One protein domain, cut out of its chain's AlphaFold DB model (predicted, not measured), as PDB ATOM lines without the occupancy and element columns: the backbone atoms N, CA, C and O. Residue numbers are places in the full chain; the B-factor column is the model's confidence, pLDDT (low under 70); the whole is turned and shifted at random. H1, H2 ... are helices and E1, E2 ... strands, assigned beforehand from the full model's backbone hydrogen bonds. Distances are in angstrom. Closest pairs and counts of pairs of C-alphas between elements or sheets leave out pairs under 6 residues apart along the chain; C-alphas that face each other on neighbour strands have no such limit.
ATOM      1  N   LEU A  10      79.103   7.703  16.848       72.31
ATOM      2  CA  LEU A  10      79.288   9.136  17.174       72.31
ATOM      3  C   LEU A  10      78.132   9.793  17.945       72.31
ATOM      4  O   LEU A  10      78.300  10.852  18.560       72.31
ATOM      5  N   VAL A  11      76.935   9.218  17.854       73.06
ATOM      6  CA  VAL A  11      75.726   9.743  18.492       73.06
ATOM      7  C   VAL A  11      75.123   8.676  19.389       73.06
ATOM      8  O   VAL A  11      74.697   7.626  18.916       73.06
ATOM      9  N   GLU A  12      75.065   8.968  20.683       76.12
ATOM     10  CA  GLU A  12      74.404   8.130  21.677       76.12
ATOM     11  C   GLU A  12      73.024   8.698  22.007       76.12
ATOM     12  O   GLU A  12      72.877   9.901  22.249       76.12
ATOM     13  N   THR A  13      72.006   7.842  22.009       70.00
ATOM     14  CA  THR A  13      70.686   8.206  22.514       70.00
ATOM     15  C   THR A  13      70.702   8.107  24.035       70.00
ATOM     16  O   THR A  13      71.170   7.119  24.596       70.00
ATOM     17  N   ASP A  14      70.155   9.120  24.712       67.44
ATOM     18  CA  ASP A  14      70.037   9.135  26.171       67.44
ATOM     19  C   ASP A  14      69.411   7.810  26.688       67.44
ATOM     20  O   ASP A  14      68.338   7.413  26.209       67.44
ATOM     21  N   PRO A  15      70.054   7.118  27.654       64.38
ATOM     22  CA  PRO A  15      69.636   5.802  28.145       64.38
ATOM     23  C   PRO A  15      68.175   5.703  28.600       64.38
ATOM     24  O   PRO A  15      67.580   4.623  28.560       64.38
ATOM     25  N   ARG A  16      67.563   6.826  28.997       66.94
ATOM     26  CA  ARG A  16      66.143   6.897  29.382       66.94
ATOM     27  C   ARG A  16      65.185   6.598  28.227       66.94
ATOM     28  O   ARG A  16      64.032   6.268  28.477       66.94
ATOM     29  N   PHE A  17      65.645   6.698  26.979       61.69
ATOM     30  CA  PHE A  17      64.862   6.384  25.780       61.69
ATOM     31  C   PHE A  17      65.172   4.999  25.207       61.69
ATOM     32  O   PHE A  17      64.396   4.483  24.404       61.69
ATOM     33  N   THR A  18      66.284   4.380  25.613       60.81
ATOM     34  CA  THR A  18      66.693   3.058  25.122       60.81
ATOM     35  C   THR A  18      66.295   1.926  26.068       60.81
ATOM     36  O   THR A  18      66.348   0.765  25.658       60.81
ATOM     37  N   ASN A  19      65.880   2.241  27.307       60.03
ATOM     38  CA  ASN A  19      65.548   1.282  28.375       60.03
ATOM     39  C   ASN A  19      66.631   0.206  28.590       60.03
ATOM     40  O   ASN A  19      66.331  -0.912  29.006       60.03
ATOM     41  N   GLY A  20      67.891   0.507  28.255       58.53
ATOM     42  CA  GLY A  20      68.994  -0.458  28.319       58.53
ATOM     43  C   GLY A  20      68.882  -1.641  27.343       58.53
ATOM     44  O   GLY A  20      69.644  -2.597  27.470       58.53
ATOM     45  N   LYS A  21      67.953  -1.617  26.374       65.00
ATOM     46  CA  LYS A  21      67.835  -2.660  25.345       65.00
ATOM     47  C   LYS A  21      68.959  -2.498  24.316       65.00
ATOM     48  O   LYS A  21      69.211  -1.394  23.843       65.00
ATOM     49  N   ALA A  22      69.591  -3.602  23.918       68.06
ATOM     50  CA  ALA A  22      70.440  -3.626  22.730       68.06
ATOM     51  C   ALA A  22      69.553  -3.541  21.476       68.06
ATOM     52  O   ALA A  22      68.757  -4.441  21.200       68.06
ATOM     53  N   TRP A  23      69.643  -2.427  20.752       78.19
ATOM     54  CA  TRP A  23      68.851  -2.175  19.549       78.19
ATOM     55  C   TRP A  23      69.551  -2.730  18.310       78.19
ATOM     56  O   TRP A  23      70.762  -2.585  18.171       78.19
ATOM     57  N   LEU A  24      68.776  -3.312  17.387       83.44
ATOM     58  CA  LEU A  24      69.271  -3.688  16.063       83.44
ATOM     59  C   LEU A  24      69.874  -2.465  15.354       83.44
ATOM     60  O   LEU A  24      69.284  -1.382  15.358       83.44
ATOM     61  N   ALA A  25      71.027  -2.664  14.732       85.69
ATOM     62  CA  ALA A  25      71.911  -1.600  14.299       85.69
ATOM     63  C   ALA A  25      72.713  -1.997  13.044       85.69
ATOM     64  O   ALA A  25      72.718  -3.155  12.634       85.69
ATOM     65  N   SER A  26      73.422  -1.034  12.444       82.94
ATOM     66  CA  SER A  26      74.253  -1.235  11.242       82.94
ATOM     67  C   SER A  26      75.451  -2.176  11.441       82.94
ATOM     68  O   SER A  26      76.092  -2.575  10.471       82.94
ATOM     69  N   ASP A  27      75.799  -2.522  12.681       82.56
ATOM     70  CA  ASP A  27      76.803  -3.546  12.998       82.56
ATOM     71  C   ASP A  27      76.351  -4.945  12.551       82.56
ATOM     72  O   ASP A  27      77.171  -5.735  12.090       82.56
ATOM     73  N   TYR A  28      75.043  -5.217  12.571       87.88
ATOM     74  CA  TYR A  28      74.456  -6.421  11.982       87.88
ATOM     75  C   TYR A  28      74.875  -6.595  10.515       87.88
ATOM     76  O   TYR A  28      75.397  -7.642  10.132       87.88
ATOM     77  N   MET A  29      74.694  -5.546   9.705       84.88
ATOM     78  CA  MET A  29      75.044  -5.566   8.284       84.88
ATOM     79  C   MET A  29      76.561  -5.662   8.072       84.88
ATOM     80  O   MET A  29      77.005  -6.437   7.228       84.88
ATOM     81  N   GLN A  30      77.366  -4.941   8.860       83.19
ATOM     82  CA  GLN A  30      78.833  -5.018   8.786       83.19
ATOM     83  C   GLN A  30      79.352  -6.433   9.065       83.19
ATOM     84  O   GLN A  30      80.160  -6.947   8.293       83.19
ATOM     85  N   ASN A  31      78.822  -7.094  10.099       86.00
ATOM     86  CA  ASN A  31      79.185  -8.469  10.447       86.00
ATOM     87  C   ASN A  31      78.846  -9.456   9.320       86.00
ATOM     88  O   ASN A  31      79.627 -10.359   9.031       86.00
ATOM     89  N   GLN A  32      77.706  -9.273   8.651       83.50
ATOM     90  CA  GLN A  32      77.278 -10.114   7.527       83.50
ATOM     91  C   GLN A  32      78.110  -9.917   6.252       83.50
ATOM     92  O   GLN A  32      78.173 -10.823   5.416       83.50
ATOM     93  N   LEU A  33      78.705  -8.734   6.088       80.06
ATOM     94  CA  LEU A  33      79.540  -8.364   4.944       80.06
ATOM     95  C   LEU A  33      81.040  -8.553   5.200       80.06
ATOM     96  O   LEU A  33      81.826  -8.413   4.268       80.06
ATOM     97  N   GLY A  34      81.443  -8.856   6.438       77.19
ATOM     98  CA  GLY A  34      82.854  -8.922   6.822       77.19
ATOM     99  C   GLY A  34      83.573  -7.574   6.700       77.19
ATOM    100  O   GLY A  34      84.779  -7.548   6.462       77.19
ATOM    101  N   VAL A  35      82.839  -6.460   6.814       70.00
ATOM    102  CA  VAL A  35      83.416  -5.109   6.787       70.00
ATOM    103  C   VAL A  35      84.089  -4.845   8.127       70.00
ATOM    104  O   VAL A  35      83.509  -5.113   9.180       70.00
ATOM    105  N   ASP A  36      85.313  -4.325   8.075       63.56
ATOM    106  CA  ASP A  36      86.086  -3.989   9.266       63.56
ATOM    107  C   ASP A  36      85.322  -2.982  10.144       63.56
ATOM    108  O   ASP A  36      84.912  -1.914   9.680       63.56
ATOM    109  N   GLN A  37      85.147  -3.312  11.428       64.25
ATOM    110  CA  GLN A  37      84.455  -2.465  12.409       64.25
ATOM    111  C   GLN A  37      85.262  -1.203  12.779       64.25
ATOM    112  O   GLN A  37      84.842  -0.419  13.632       64.25
ATOM    113  N   ALA A  38      86.423  -0.992  12.151       59.81
ATOM    114  CA  ALA A  38      87.254   0.193  12.325       59.81
ATOM    115  C   ALA A  38      86.540   1.505  11.938       59.81
ATOM    116  O   ALA A  38      86.854   2.562  12.494       59.81
ATOM    117  N   MET A  39      85.572   1.469  11.012       64.94
ATOM    118  CA  MET A  39      84.779   2.654  10.672       64.94
ATOM    119  C   MET A  39      83.666   2.880  11.699       64.94
ATOM    120  O   MET A  39      82.766   2.056  11.857       64.94
ATOM    121  N   LYS A  40      83.685   4.041  12.370       74.56
ATOM    122  CA  LYS A  40      82.629   4.396  13.327       74.56
ATOM    123  C   LYS A  40      81.284   4.556  12.620       74.56
ATOM    124  O   LYS A  40      81.190   5.048  11.495       74.56
ATOM    125  N   ARG A  41      80.218   4.192  13.322       81.94
ATOM    126  CA  ARG A  41      78.839   4.411  12.890       81.94
ATOM    127  C   ARG A  41      78.362   5.813  13.244       81.94
ATOM    128  O   ARG A  41      78.869   6.444  14.174       81.94
ATOM    129  N   LEU A  42      77.341   6.291  12.541       81.19
ATOM    130  CA  LEU A  42      76.746   7.588  12.850       81.19
ATOM    131  C   LEU A  42      76.130   7.626  14.254       81.19
ATOM    132  O   LEU A  42      76.302   8.617  14.958       81.19
ATOM    133  N   GLY A  43      75.448   6.562  14.680       83.19
ATOM    134  CA  GLY A  43      74.801   6.522  15.988       83.19
ATOM    135  C   GLY A  43      74.530   5.114  16.508       83.19
ATOM    136  O   GLY A  43      74.812   4.110  15.846       83.19
ATOM    137  N   ASP A  44      73.983   5.045  17.716       82.44
ATOM    138  CA  ASP A  44      73.459   3.805  18.280       82.44
ATOM    139  C   ASP A  44      72.275   3.247  17.459       82.44
ATOM    140  O   ASP A  44      71.755   3.885  16.536       82.44
ATOM    141  N   GLY A  45      71.856   2.015  17.761       83.56
ATOM    142  CA  GLY A  45      70.784   1.357  17.004       83.56
ATOM    143  C   GLY A  45      69.450   2.105  17.059       83.56
ATOM    144  O   GLY A  45      68.708   2.111  16.080       83.56
ATOM    145  N   TYR A  46      69.164   2.801  18.161       84.19
ATOM    146  CA  TYR A  46      67.952   3.608  18.282       84.19
ATOM    147  C   TYR A  46      67.982   4.822  17.342       84.19
ATOM    148  O   TYR A  46      67.015   5.077  16.612       84.19
ATOM    149  N   TYR A  47      69.098   5.555  17.318       85.75
ATOM    150  CA  TYR A  47      69.291   6.698  16.434       85.75
ATOM    151  C   TYR A  47      69.183   6.285  14.962       85.75
ATOM    152  O   TYR A  47      68.481   6.934  14.185       85.75
ATOM    153  N   GLU A  48      69.830   5.184  14.585       85.94
ATOM    154  CA  GLU A  48      69.807   4.674  13.213       85.94
ATOM    155  C   GLU A  48      68.413   4.215  12.777       85.94
ATOM    156  O   GLU A  48      67.978   4.560  11.680       85.94
ATOM    157  N   GLN A  49      67.667   3.515  13.636       88.12
ATOM    158  CA  GLN A  49      66.284   3.130  13.333       88.12
ATOM    159  C   GLN A  49      65.380   4.349  13.129       88.12
ATOM    160  O   GLN A  49      64.550   4.362  12.217       88.12
ATOM    161  N   ARG A  50      65.556   5.410  13.932       88.19
ATOM    162  CA  ARG A  50      64.844   6.677  13.717       88.19
ATOM    163  C   ARG A  50      65.222   7.312  12.381       88.19
ATOM    164  O   ARG A  50      64.325   7.709  11.642       88.19
ATOM    165  N   LEU A  51      66.513   7.379  12.063       88.19
ATOM    166  CA  LEU A  51      67.009   7.921  10.798       88.19
ATOM    167  C   LEU A  51      66.437   7.156   9.591       88.19
ATOM    168  O   LEU A  51      66.019   7.764   8.608       88.19
ATOM    169  N   VAL A  52      66.398   5.826   9.655       89.69
ATOM    170  CA  VAL A  52      65.841   4.964   8.601       89.69
ATOM    171  C   VAL A  52      64.335   5.171   8.455       89.69
ATOM    172  O   VAL A  52      63.846   5.347   7.340       89.69
ATOM    173  N   ARG A  53      63.599   5.255   9.567       89.94
ATOM    174  CA  ARG A  53      62.167   5.587   9.561       89.94
ATOM    175  C   ARG A  53      61.896   6.939   8.897       89.94
ATOM    176  O   ARG A  53      60.982   7.043   8.088       89.94
ATOM    177  N   GLU A  54      62.688   7.963   9.206       88.44
ATOM    178  CA  GLU A  54      62.558   9.288   8.585       88.44
ATOM    179  C   GLU A  54      62.809   9.244   7.071       88.44
ATOM    180  O   GLU A  54      62.099   9.905   6.315       88.44
ATOM    181  N   GLN A  55      63.772   8.440   6.610       86.38
ATOM    182  CA  GLN A  55      64.008   8.223   5.180       86.38
ATOM    183  C   GLN A  55      62.825   7.521   4.504       86.38
ATOM    184  O   GLN A  55      62.384   7.962   3.447       86.38
ATOM    185  N   ILE A  56      62.256   6.485   5.124       85.94
ATOM    186  CA  ILE A  56      61.080   5.777   4.589       85.94
ATOM    187  C   ILE A  56      59.869   6.705   4.490       85.94
ATOM    188  O   ILE A  56      59.180   6.690   3.471       85.94
ATOM    189  N   VAL A  57      59.638   7.552   5.497       83.88
ATOM    190  CA  VAL A  57      58.567   8.561   5.456       83.88
ATOM    191  C   VAL A  57      58.778   9.524   4.292       83.88
ATOM    192  O   VAL A  57      57.836   9.789   3.553       83.88
ATOM    193  N   LYS A  58      60.009   9.999   4.084       78.19
ATOM    194  CA  LYS A  58      60.341  10.899   2.969       78.19
ATOM    195  C   LYS A  58      60.201  10.255   1.592       78.19
ATOM    196  O   LYS A  58      59.933  10.975   0.642       78.19
ATOM    197  N   LEU A  59      60.396   8.942   1.482       77.38
ATOM    198  CA  LEU A  59      60.298   8.213   0.212       77.38
ATOM    199  C   LEU A  59      58.858   7.785  -0.106       77.38
ATOM    200  O   LEU A  59      58.418   7.887  -1.243       77.38
ATOM    201  N   SER A  60      58.119   7.319   0.902       76.31
ATOM    202  CA  SER A  60      56.826   6.638   0.717       76.31
ATOM    203  C   SER A  60      55.612   7.398   1.260       76.31
ATOM    204  O   SER A  60      54.483   6.928   1.142       76.31
ATOM    205  N   GLY A  61      55.814   8.527   1.945       74.06
ATOM    206  CA  GLY A  61      54.738   9.241   2.640       74.06
ATOM    207  C   GLY A  61      54.259   8.554   3.919       74.06
ATOM    208  O   GLY A  61      53.325   9.020   4.570       74.06
ATOM    209  N   GLY A  62      54.875   7.433   4.298       76.94
ATOM    210  CA  GLY A  62      54.383   6.563   5.348       76.94
ATOM    211  C   GLY A  62      55.483   6.022   6.252       76.94
ATOM    212  O   GLY A  62      56.635   5.919   5.858       76.94
ATOM    213  N   ARG A  63      55.124   5.641   7.485       81.81
ATOM    214  CA  ARG A  63      56.084   5.059   8.443       81.81
ATOM    215  C   ARG A  63      56.657   3.715   7.980       81.81
ATOM    216  O   ARG A  63      57.829   3.430   8.219       81.81
ATOM    217  N   TYR A  64      55.815   2.908   7.341       87.19
ATOM    218  CA  TYR A  64      56.159   1.573   6.861       87.19
ATOM    219  C   TYR A  64      56.022   1.471   5.351       87.19
ATOM    220  O   TYR A  64      55.009   1.923   4.799       87.19
ATOM    221  N   LEU A  65      56.988   0.808   4.724       83.50
ATOM    222  CA  LEU A  65      56.846   0.248   3.391       83.50
ATOM    223  C   LEU A  65      55.769  -0.845   3.417       83.50
ATOM    224  O   LEU A  65      55.410  -1.392   4.463       83.50
ATOM    225  N   GLN A  66      55.207  -1.136   2.252       78.69
ATOM    226  CA  GLN A  66      54.147  -2.130   2.123       78.69
ATOM    227  C   GLN A  66      54.614  -3.503   2.636       78.69
ATOM    228  O   GLN A  66      55.663  -3.987   2.226       78.69
ATOM    229  N   GLY A  67      53.808  -4.134   3.496       82.31
ATOM    230  CA  GLY A  67      54.113  -5.445   4.080       82.31
ATOM    231  C   GLY A  67      54.783  -5.403   5.455       82.31
ATOM    232  O   GLY A  67      54.968  -6.460   6.044       82.31
ATOM    233  N   TYR A  68      55.081  -4.214   5.993       86.75
ATOM    234  CA  TYR A  68      55.653  -4.055   7.331       86.75
ATOM    235  C   TYR A  68      54.727  -3.300   8.286       86.75
ATOM    236  O   TYR A  68      53.956  -2.427   7.885       86.75
ATOM    237  N   SER A  69      54.863  -3.601   9.578       86.69
ATOM    238  CA  SER A  69      54.175  -2.904  10.676       86.69
ATOM    239  C   SER A  69      55.066  -2.679  11.906       86.69
ATOM    240  O   SER A  69      54.583  -2.240  12.948       86.69
ATOM    241  N   ASN A  70      56.361  -2.996  11.813       87.69
ATOM    242  CA  ASN A  70      57.326  -2.927  12.909       87.69
ATOM    243  C   ASN A  70      58.653  -2.329  12.412       87.69
ATOM    244  O   ASN A  70      59.184  -2.755  11.387       87.69
ATOM    245  N   ASP A  71      59.178  -1.335  13.140       86.00
ATOM    246  CA  ASP A  71      60.408  -0.620  12.767       86.00
ATOM    247  C   ASP A  71      61.635  -1.558  12.764       86.00
ATOM    248  O   ASP A  71      62.448  -1.495  11.845       86.00
ATOM    249  N   GLU A  72      61.760  -2.445  13.760       87.12
ATOM    250  CA  GLU A  72      62.902  -3.361  13.903       87.12
ATOM    251  C   GLU A  72      62.878  -4.453  12.823       87.12
ATOM    252  O   GLU A  72      63.906  -4.749  12.216       87.12
ATOM    253  N   GLU A  73      61.700  -5.021  12.549       90.19
ATOM    254  CA  GLU A  73      61.510  -6.043  11.511       90.19
ATOM    255  C   GLU A  73      61.792  -5.483  10.116       90.19
ATOM    256  O   GLU A  73      62.562  -6.071   9.357       90.19
ATOM    257  N   GLN A  74      61.233  -4.311   9.805       91.38
ATOM    258  CA  GLN A  74      61.486  -3.624   8.544       91.38
ATOM    259  C   GLN A  74      62.966  -3.279   8.397       91.38
ATOM    260  O   GLN A  74      63.546  -3.504   7.339       91.38
ATOM    261  N   TYR A  75      63.601  -2.756   9.449       92.00
ATOM    262  CA  TYR A  75      65.015  -2.413   9.380       92.00
ATOM    263  C   TYR A  75      65.890  -3.650   9.144       92.00
ATOM    264  O   TYR A  75      66.785  -3.605   8.301       92.00
ATOM    265  N   ARG A  76      65.590  -4.773   9.815       89.88
ATOM    266  CA  ARG A  76      66.261  -6.058   9.576       89.88
ATOM    267  C   ARG A  76      66.097  -6.511   8.133       89.88
ATOM    268  O   ARG A  76      67.099  -6.753   7.473       89.88
ATOM    269  N   ALA A  77      64.865  -6.549   7.631       89.56
ATOM    270  CA  ALA A  77      64.576  -7.009   6.278       89.56
ATOM    271  C   ALA A  77      65.263  -6.144   5.208       89.56
ATOM    272  O   ALA A  77      65.809  -6.668   4.239       89.56
ATOM    273  N   LEU A  78      65.308  -4.823   5.408       90.56
ATOM    274  CA  LEU A  78      66.021  -3.910   4.515       90.56
ATOM    275  C   LEU A  78      67.542  -4.137   4.546       90.56
ATOM    276  O   LEU A  78      68.187  -4.082   3.498       90.56
ATOM    277  N   MET A  79      68.129  -4.400   5.717       89.19
ATOM    278  CA  MET A  79      69.549  -4.758   5.821       89.19
ATOM    279  C   MET A  79      69.837  -6.129   5.203       89.19
ATOM    280  O   MET A  79      70.832  -6.267   4.498       89.19
ATOM    281  N   ASP A  80      68.967  -7.119   5.404       88.75
ATOM    282  CA  ASP A  80      69.081  -8.447   4.793       88.75
ATOM    283  C   ASP A  80      69.058  -8.355   3.265       88.75
ATOM    284  O   ASP A  80      69.886  -8.972   2.591       88.75
ATOM    285  N   ALA A  81      68.173  -7.518   2.713       86.44
ATOM    286  CA  ALA A  81      68.139  -7.217   1.286       86.44
ATOM    287  C   ALA A  81      69.448  -6.563   0.809       86.44
ATOM    288  O   ALA A  81      69.980  -6.947  -0.233       86.44
ATOM    289  N   GLY A  82      70.013  -5.633   1.588       82.88
ATOM    290  CA  GLY A  82      71.315  -5.022   1.305       82.88
ATOM    291  C   GLY A  82      72.473  -6.027   1.340       82.88
ATOM    292  O   GLY A  82      73.345  -6.011   0.472       82.88
ATOM    293  N   VAL A  83      72.472  -6.956   2.299       84.75
ATOM    294  CA  VAL A  83      73.467  -8.037   2.397       84.75
ATOM    295  C   VAL A  83      73.359  -8.991   1.212       84.75
ATOM    296  O   VAL A  83      74.377  -9.342   0.611       84.75
ATOM    297  N   ALA A  84      72.141  -9.412   0.866       84.50
ATOM    298  CA  ALA A  84      71.891 -10.270  -0.287       84.50
ATOM    299  C   ALA A  84      72.380  -9.603  -1.578       84.50
ATOM    300  O   ALA A  84      73.084 -10.232  -2.366       84.50
ATOM    301  N   PHE A  85      72.093  -8.309  -1.734       80.69
ATOM    302  CA  PHE A  85      72.574  -7.501  -2.846       80.69
ATOM    303  C   PHE A  85      74.109  -7.472  -2.918       80.69
ATOM    304  O   PHE A  85      74.683  -7.783  -3.961       80.69
ATOM    305  N   ALA A  86      74.804  -7.185  -1.813       78.25
ATOM    306  CA  ALA A  86      76.270  -7.177  -1.791       78.25
ATOM    307  C   ALA A  86      76.881  -8.526  -2.193       78.25
ATOM    308  O   ALA A  86      77.816  -8.566  -2.995       78.25
ATOM    309  N   LYS A  87      76.343  -9.624  -1.645       80.38
ATOM    310  CA  LYS A  87      76.807 -10.991  -1.922       80.38
ATOM    311  C   LYS A  87      76.557 -11.384  -3.376       80.38
ATOM    312  O   LYS A  87      77.405 -12.027  -3.983       80.38
ATOM    313  N   GLN A  88      75.416 -10.984  -3.936       73.25
ATOM    314  CA  GLN A  88      75.046 -11.294  -5.315       73.25
ATOM    315  C   GLN A  88      75.929 -10.568  -6.337       73.25
ATOM    316  O   GLN A  88      76.290 -11.160  -7.351       73.25
ATOM    317  N   TYR A  89      76.267  -9.301  -6.088       69.06
ATOM    318  CA  TYR A  89      76.935  -8.451  -7.081       69.06
ATOM    319  C   TYR A  89      78.440  -8.271  -6.861       69.06
ATOM    320  O   TYR A  89      79.079  -7.578  -7.654       69.06
ATOM    321  N   ASN A  90      79.012  -8.875  -5.809       62.97
ATOM    322  CA  ASN A  90      80.447  -8.873  -5.494       62.97
ATOM    323  C   ASN A  90      81.118  -7.502  -5.761       62.97
ATOM    324  O   ASN A  90      82.163  -7.433  -6.406       62.97
ATOM    325  N   LEU A  91      80.413  -6.421  -5.371       62.25
ATOM    326  CA  LEU A  91      80.684  -4.995  -5.631       62.25
ATOM    327  C   LEU A  91      81.469  -4.690  -6.924       62.25
ATOM    328  O   LEU A  91      82.383  -3.868  -6.934       62.25
ATOM    329  N   THR A  92      81.075  -5.308  -8.041       40.22
ATOM    330  CA  THR A  92      81.506  -4.874  -9.374       40.22
ATOM    331  C   THR A  92      80.363  -4.068  -9.980       40.22
ATOM    332  O   THR A  92      79.294  -4.592 -10.278       40.22
ATOM    333  N   VAL A  93      80.560  -2.754 -10.053       32.03
ATOM    334  CA  VAL A  93      79.569  -1.759 -10.487       32.03
ATOM    335  C   VAL A  93      78.939  -2.129 -11.838       32.03
ATOM    336  O   VAL A  93      79.652  -2.337 -12.815       32.03
ATOM    337  N   GLY A  94      77.601  -2.127 -11.912       34.47
ATOM    338  CA  GLY A  94      76.863  -2.230 -13.175       34.47
ATOM    339  C   GLY A  94      75.373  -2.527 -12.994       34.47
ATOM    340  O   GLY A  94      74.997  -3.679 -12.842       34.47
ATOM    341  N   VAL A  95      74.549  -1.470 -13.001       39.53
ATOM    342  CA  VAL A  95      73.071  -1.441 -13.129       39.53
ATOM    343  C   VAL A  95      72.345  -2.700 -12.631       39.53
ATOM    344  O   VAL A  95      71.691  -3.415 -13.388       39.53
ATOM    345  N   ALA A  96      72.408  -2.958 -11.328       39.59
ATOM    346  CA  ALA A  96      71.402  -3.808 -10.723       39.59
ATOM    347  C   ALA A  96      70.114  -2.983 -10.628       39.59
ATOM    348  O   ALA A  96      70.050  -1.990  -9.901       39.59
ATOM    349  N   LEU A  97      69.093  -3.371 -11.396       44.88
ATOM    350  CA  LEU A  97      67.718  -2.982 -11.103       44.88
ATOM    351  C   LEU A  97      67.489  -3.286  -9.621       44.88
ATOM    352  O   LEU A  97      67.594  -4.443  -9.219       44.88
ATOM    353  N   LEU A  98      67.229  -2.258  -8.812       55.06
ATOM    354  CA  LEU A  98      66.758  -2.427  -7.439       55.06
ATOM    355  C   LEU A  98      65.471  -3.253  -7.518       55.06
ATOM    356  O   LEU A  98      64.402  -2.721  -7.798       55.06
ATOM    357  N   THR A  99      65.563  -4.573  -7.370       59.91
ATOM    358  CA  THR A  99      64.392  -5.459  -7.401       59.91
ATOM    359  C   THR A  99      63.636  -5.411  -6.077       59.91
ATOM    360  O   THR A  99      62.459  -5.765  -6.039       59.91
ATOM    361  N   SER A 100      64.288  -4.923  -5.015       69.44
ATOM    362  CA  SER A 100      63.767  -4.832  -3.652       69.44
ATOM    363  C   SER A 100      64.236  -3.552  -2.959       69.44
ATOM    364  O   SER A 100      65.285  -3.006  -3.303       69.44
ATOM    365  N   ASP A 101      63.459  -3.106  -1.974       84.38
ATOM    366  CA  ASP A 101      63.843  -2.017  -1.077       84.38
ATOM    367  C   ASP A 101      64.942  -2.522  -0.124       84.38
ATOM    368  O   ASP A 101      64.891  -3.667   0.328       84.38
ATOM    369  N   MET A 102      65.950  -1.701   0.173       87.12
ATOM    370  CA  MET A 102      67.105  -2.103   0.982       87.12
ATOM    371  C   MET A 102      67.696  -0.954   1.798       87.12
ATOM    372  O   MET A 102      67.484   0.223   1.506       87.12
ATOM    373  N   VAL A 103      68.499  -1.309   2.798       87.69
ATOM    374  CA  VAL A 103      69.427  -0.400   3.473       87.69
ATOM    375  C   VAL A 103      70.840  -0.688   2.984       87.69
ATOM    376  O   VAL A 103      71.251  -1.841   2.885       87.69
ATOM    377  N   TRP A 104      71.594   0.377   2.722       87.88
ATOM    378  CA  TRP A 104      73.018   0.322   2.416       87.88
ATOM    379  C   TRP A 104      73.809   1.257   3.327       87.88
ATOM    380  O   TRP A 104      73.318   2.324   3.699       87.88
ATOM    381  N   LEU A 105      75.046   0.884   3.663       83.81
ATOM    382  CA  LEU A 105      75.940   1.732   4.448       83.81
ATOM    383  C   LEU A 105      76.758   2.629   3.522       83.81
ATOM    384  O   LEU A 105      77.496   2.153   2.661       83.81
ATOM    385  N   VAL A 106      76.625   3.938   3.712       84.12
ATOM    386  CA  VAL A 106      77.348   4.952   2.941       84.12
ATOM    387  C   VAL A 106      78.335   5.659   3.858       84.12
ATOM    388  O   VAL A 106      77.959   6.131   4.931       84.12
ATOM    389  N   ALA A 107      79.590   5.747   3.423       82.00
ATOM    390  CA  ALA A 107      80.609   6.530   4.101       82.00
ATOM    391  C   ALA A 107      80.320   8.031   3.920       82.00
ATOM    392  O   ALA A 107      80.148   8.503   2.793       82.00
ATOM    393  N   ARG A 108      80.220   8.781   5.020       81.00
ATOM    394  CA  ARG A 108      80.014  10.235   5.017       81.00
ATOM    395  C   ARG A 108      80.960  10.921   5.984       81.00
ATOM    396  O   ARG A 108      81.239  10.411   7.064       81.00
ATOM    397  N   GLU A 109      81.391  12.113   5.606       84.12
ATOM    398  CA  GLU A 109      82.125  13.009   6.489       84.12
ATOM    399  C   GLU A 109      81.148  13.790   7.370       84.12
ATOM    400  O   GLU A 109      80.175  14.370   6.886       84.12
ATOM    401  N   VAL A 110      81.397  13.779   8.676       79.56
ATOM    402  CA  VAL A 110      80.616  14.510   9.674       79.56
ATOM    403  C   VAL A 110      81.553  15.416  10.455       79.56
ATOM    404  O   VAL A 110      82.561  14.959  10.994       79.56
ATOM    405  N   THR A 111      81.205  16.699  10.534       82.12
ATOM    406  CA  THR A 111      81.899  17.663  11.389       82.12
ATOM    407  C   THR A 111      81.414  17.511  12.830       82.12
ATOM    408  O   THR A 111      80.221  17.635  13.121       82.12
ATOM    409  N   LEU A 112      82.343  17.218  13.731       80.00
ATOM    410  CA  LEU A 112      82.131  17.095  15.167       80.00
ATOM    411  C   LEU A 112      82.043  18.480  15.825       80.00
ATOM    412  O   LEU A 112      82.405  19.502  15.240       80.00
ATOM    413  N   THR A 113      81.542  18.537  17.061       74.44
ATOM    414  CA  THR A 113      81.349  19.806  17.793       74.44
ATOM    415  C   THR A 113      82.654  20.523  18.134       74.44
ATOM    416  O   THR A 113      82.635  21.714  18.421       74.44
ATOM    417  N   ASP A 114      83.777  19.808  18.105       76.69
ATOM    418  CA  ASP A 114      85.130  20.349  18.268       76.69
ATOM    419  C   ASP A 114      85.747  20.849  16.945       76.69
ATOM    420  O   ASP A 114      86.889  21.304  16.928       76.69
ATOM    421  N   GLY A 115      84.998  20.781  15.837       78.75
ATOM    422  CA  GLY A 115      85.436  21.190  14.503       78.75
ATOM    423  C   GLY A 115      86.211  20.123  13.727       78.75
ATOM    424  O   GLY A 115      86.537  20.352  12.562       78.75
ATOM    425  N   SER A 116      86.492  18.957  14.317       84.62
ATOM    426  CA  SER A 116      87.146  17.858  13.604       84.62
ATOM    427  C   SER A 116      86.190  17.170  12.624       84.62
ATOM    428  O   SER A 116      84.973  17.169  12.808       84.62
ATOM    429  N   VAL A 117      86.730  16.600  11.544       84.94
ATOM    430  CA  VAL A 117      85.950  15.857  10.545       84.94
ATOM    431  C   VAL A 117      86.204  14.372  10.733       84.94
ATOM    432  O   VAL A 117      87.354  13.938  10.779       84.94
ATOM    433  N   GLN A 118      85.130  13.588  10.812       79.31
ATOM    434  CA  GLN A 118      85.223  12.142  10.908       79.31
ATOM    435  C   GLN A 118      84.399  11.445   9.819       79.31
ATOM    436  O   GLN A 118      83.229  11.757   9.602       79.31
ATOM    437  N   GLN A 119      85.019  10.464   9.160       81.88
ATOM    438  CA  GLN A 119      84.355   9.512   8.269       81.88
ATOM    439  C   GLN A 119      83.547   8.500   9.088       81.88
ATOM    440  O   GLN A 119      84.094   7.836   9.975       81.88
ATOM    441  N   VAL A 120      82.256   8.372   8.778       82.81
ATOM    442  CA  VAL A 120      81.347   7.419   9.422       82.81
ATOM    443  C   VAL A 120      80.443   6.695   8.446       82.81
ATOM    444  O   VAL A 120      80.098   7.216   7.388       82.81
ATOM    445  N   LEU A 121      80.013   5.501   8.843       83.38
ATOM    446  CA  LEU A 121      78.993   4.744   8.132       83.38
ATOM    447  C   LEU A 121      77.596   5.221   8.533       83.38
ATOM    448  O   LEU A 121      77.253   5.287   9.719       83.38
ATOM    449  N   VAL A 122      76.787   5.533   7.522       84.94
ATOM    450  CA  VAL A 122      75.406   5.998   7.663       84.94
ATOM    451  C   VAL A 122      74.469   5.030   6.935       84.94
ATOM    452  O   VAL A 122      74.676   4.797   5.741       84.94
ATOM    453  N   PRO A 123      73.428   4.489   7.596       86.44
ATOM    454  CA  PRO A 123      72.421   3.683   6.919       86.44
ATOM    455  C   PRO A 123      71.551   4.559   6.013       86.44
ATOM    456  O   PRO A 123      70.942   5.541   6.453       86.44
ATOM    457  N   GLN A 124      71.476   4.183   4.741       86.69
ATOM    458  CA  GLN A 124      70.689   4.862   3.721       86.69
ATOM    459  C   GLN A 124      69.675   3.906   3.094       86.69
ATOM    460  O   GLN A 124      70.029   2.791   2.713       86.69
ATOM    461  N   VAL A 125      68.422   4.348   2.981       87.94
ATOM    462  CA  VAL A 125      67.329   3.563   2.392       87.94
ATOM    463  C   VAL A 125      67.283   3.787   0.885       87.94
ATOM    464  O   VAL A 125      67.214   4.922   0.419       87.94
ATOM    465  N   TYR A 126      67.274   2.691   0.137       83.50
ATOM    466  CA  TYR A 126      67.003   2.654  -1.294       83.50
ATOM    467  C   TYR A 126      65.677   1.928  -1.480       83.50
ATOM    468  O   TYR A 126      65.578   0.745  -1.166       83.50
ATOM    469  N   ALA A 127      64.656   2.634  -1.955       78.19
ATOM    470  CA  ALA A 127      63.345   2.060  -2.233       78.19
ATOM    471  C   ALA A 127      63.011   2.216  -3.718       78.19
ATOM    472  O   ALA A 127      63.458   3.162  -4.372       78.19
TER     473      ALA A 127
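Overview. This is residues 10 to 127 of the 187 residues of an uncharacterized protein of Escherichia coli (UniProt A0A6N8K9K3). A long strand hairpin, E1 and E2, runs between H3, which packs on E2, and H4, which packs on E1; H2 packs on H4, and H1 lies far from the middle. The printed part has 118 residues, ordered H1 H2 H3 H4 E1 E2, mixed in class, with an antiparallel sheet. It is compact, with a radius of gyration of the C-alphas of 14.7 A and spans of 41 by 33 by 24 A.

Along the chain. H1 is residues 15 to 18, from C-alpha 15 at (69.636, 5.802, 28.145), and H2 26 to 33. H3 is 45 to 60, 22.1 A; H4 71 to 89, 27.0 A. E1, 102 to 111, 26.8 A, bends by 53 degrees at residue 107; E2, 117 to 126, 26.0 A, ends at (67.003, 2.654, -1.294).

Arrangement. H1 and H3 are close but not clearly touching, C-alphas 18 and 46 being closest at 7.0 A. H2 and H4 touch, C-alphas 29 and 79 closest at 6.1 A, at a shallow tilt of 27 degrees, the same way. H3 touches H4 with residues 49 to 53 alone, about perpendicular at 81 degrees, C-alphas 49 and 75 closest at 6.9 A. The closest C-alphas of H3 and E2 are 55 and 125, 6.4 A; of H4 and E1, 78 and 102, 4.1 A. In the hairpin, N 106 and O 122 are within hydrogen-bond range at 2.9 A. Every O i to N i+4 pair is within range in H2, H3 and H4; H1 is too short for one.

Size, cuts and confidence. The C-alphas farthest apart, of Arg 16 and Gly 94, are 44.8 A apart. The printed part has no cut; the links H2 to H3 and H4 to E1 are long. Residues 89 to 95 stand free. The model's pLDDT is under 70 at residues 14 to 22, 36 to 39 and 89 to 100.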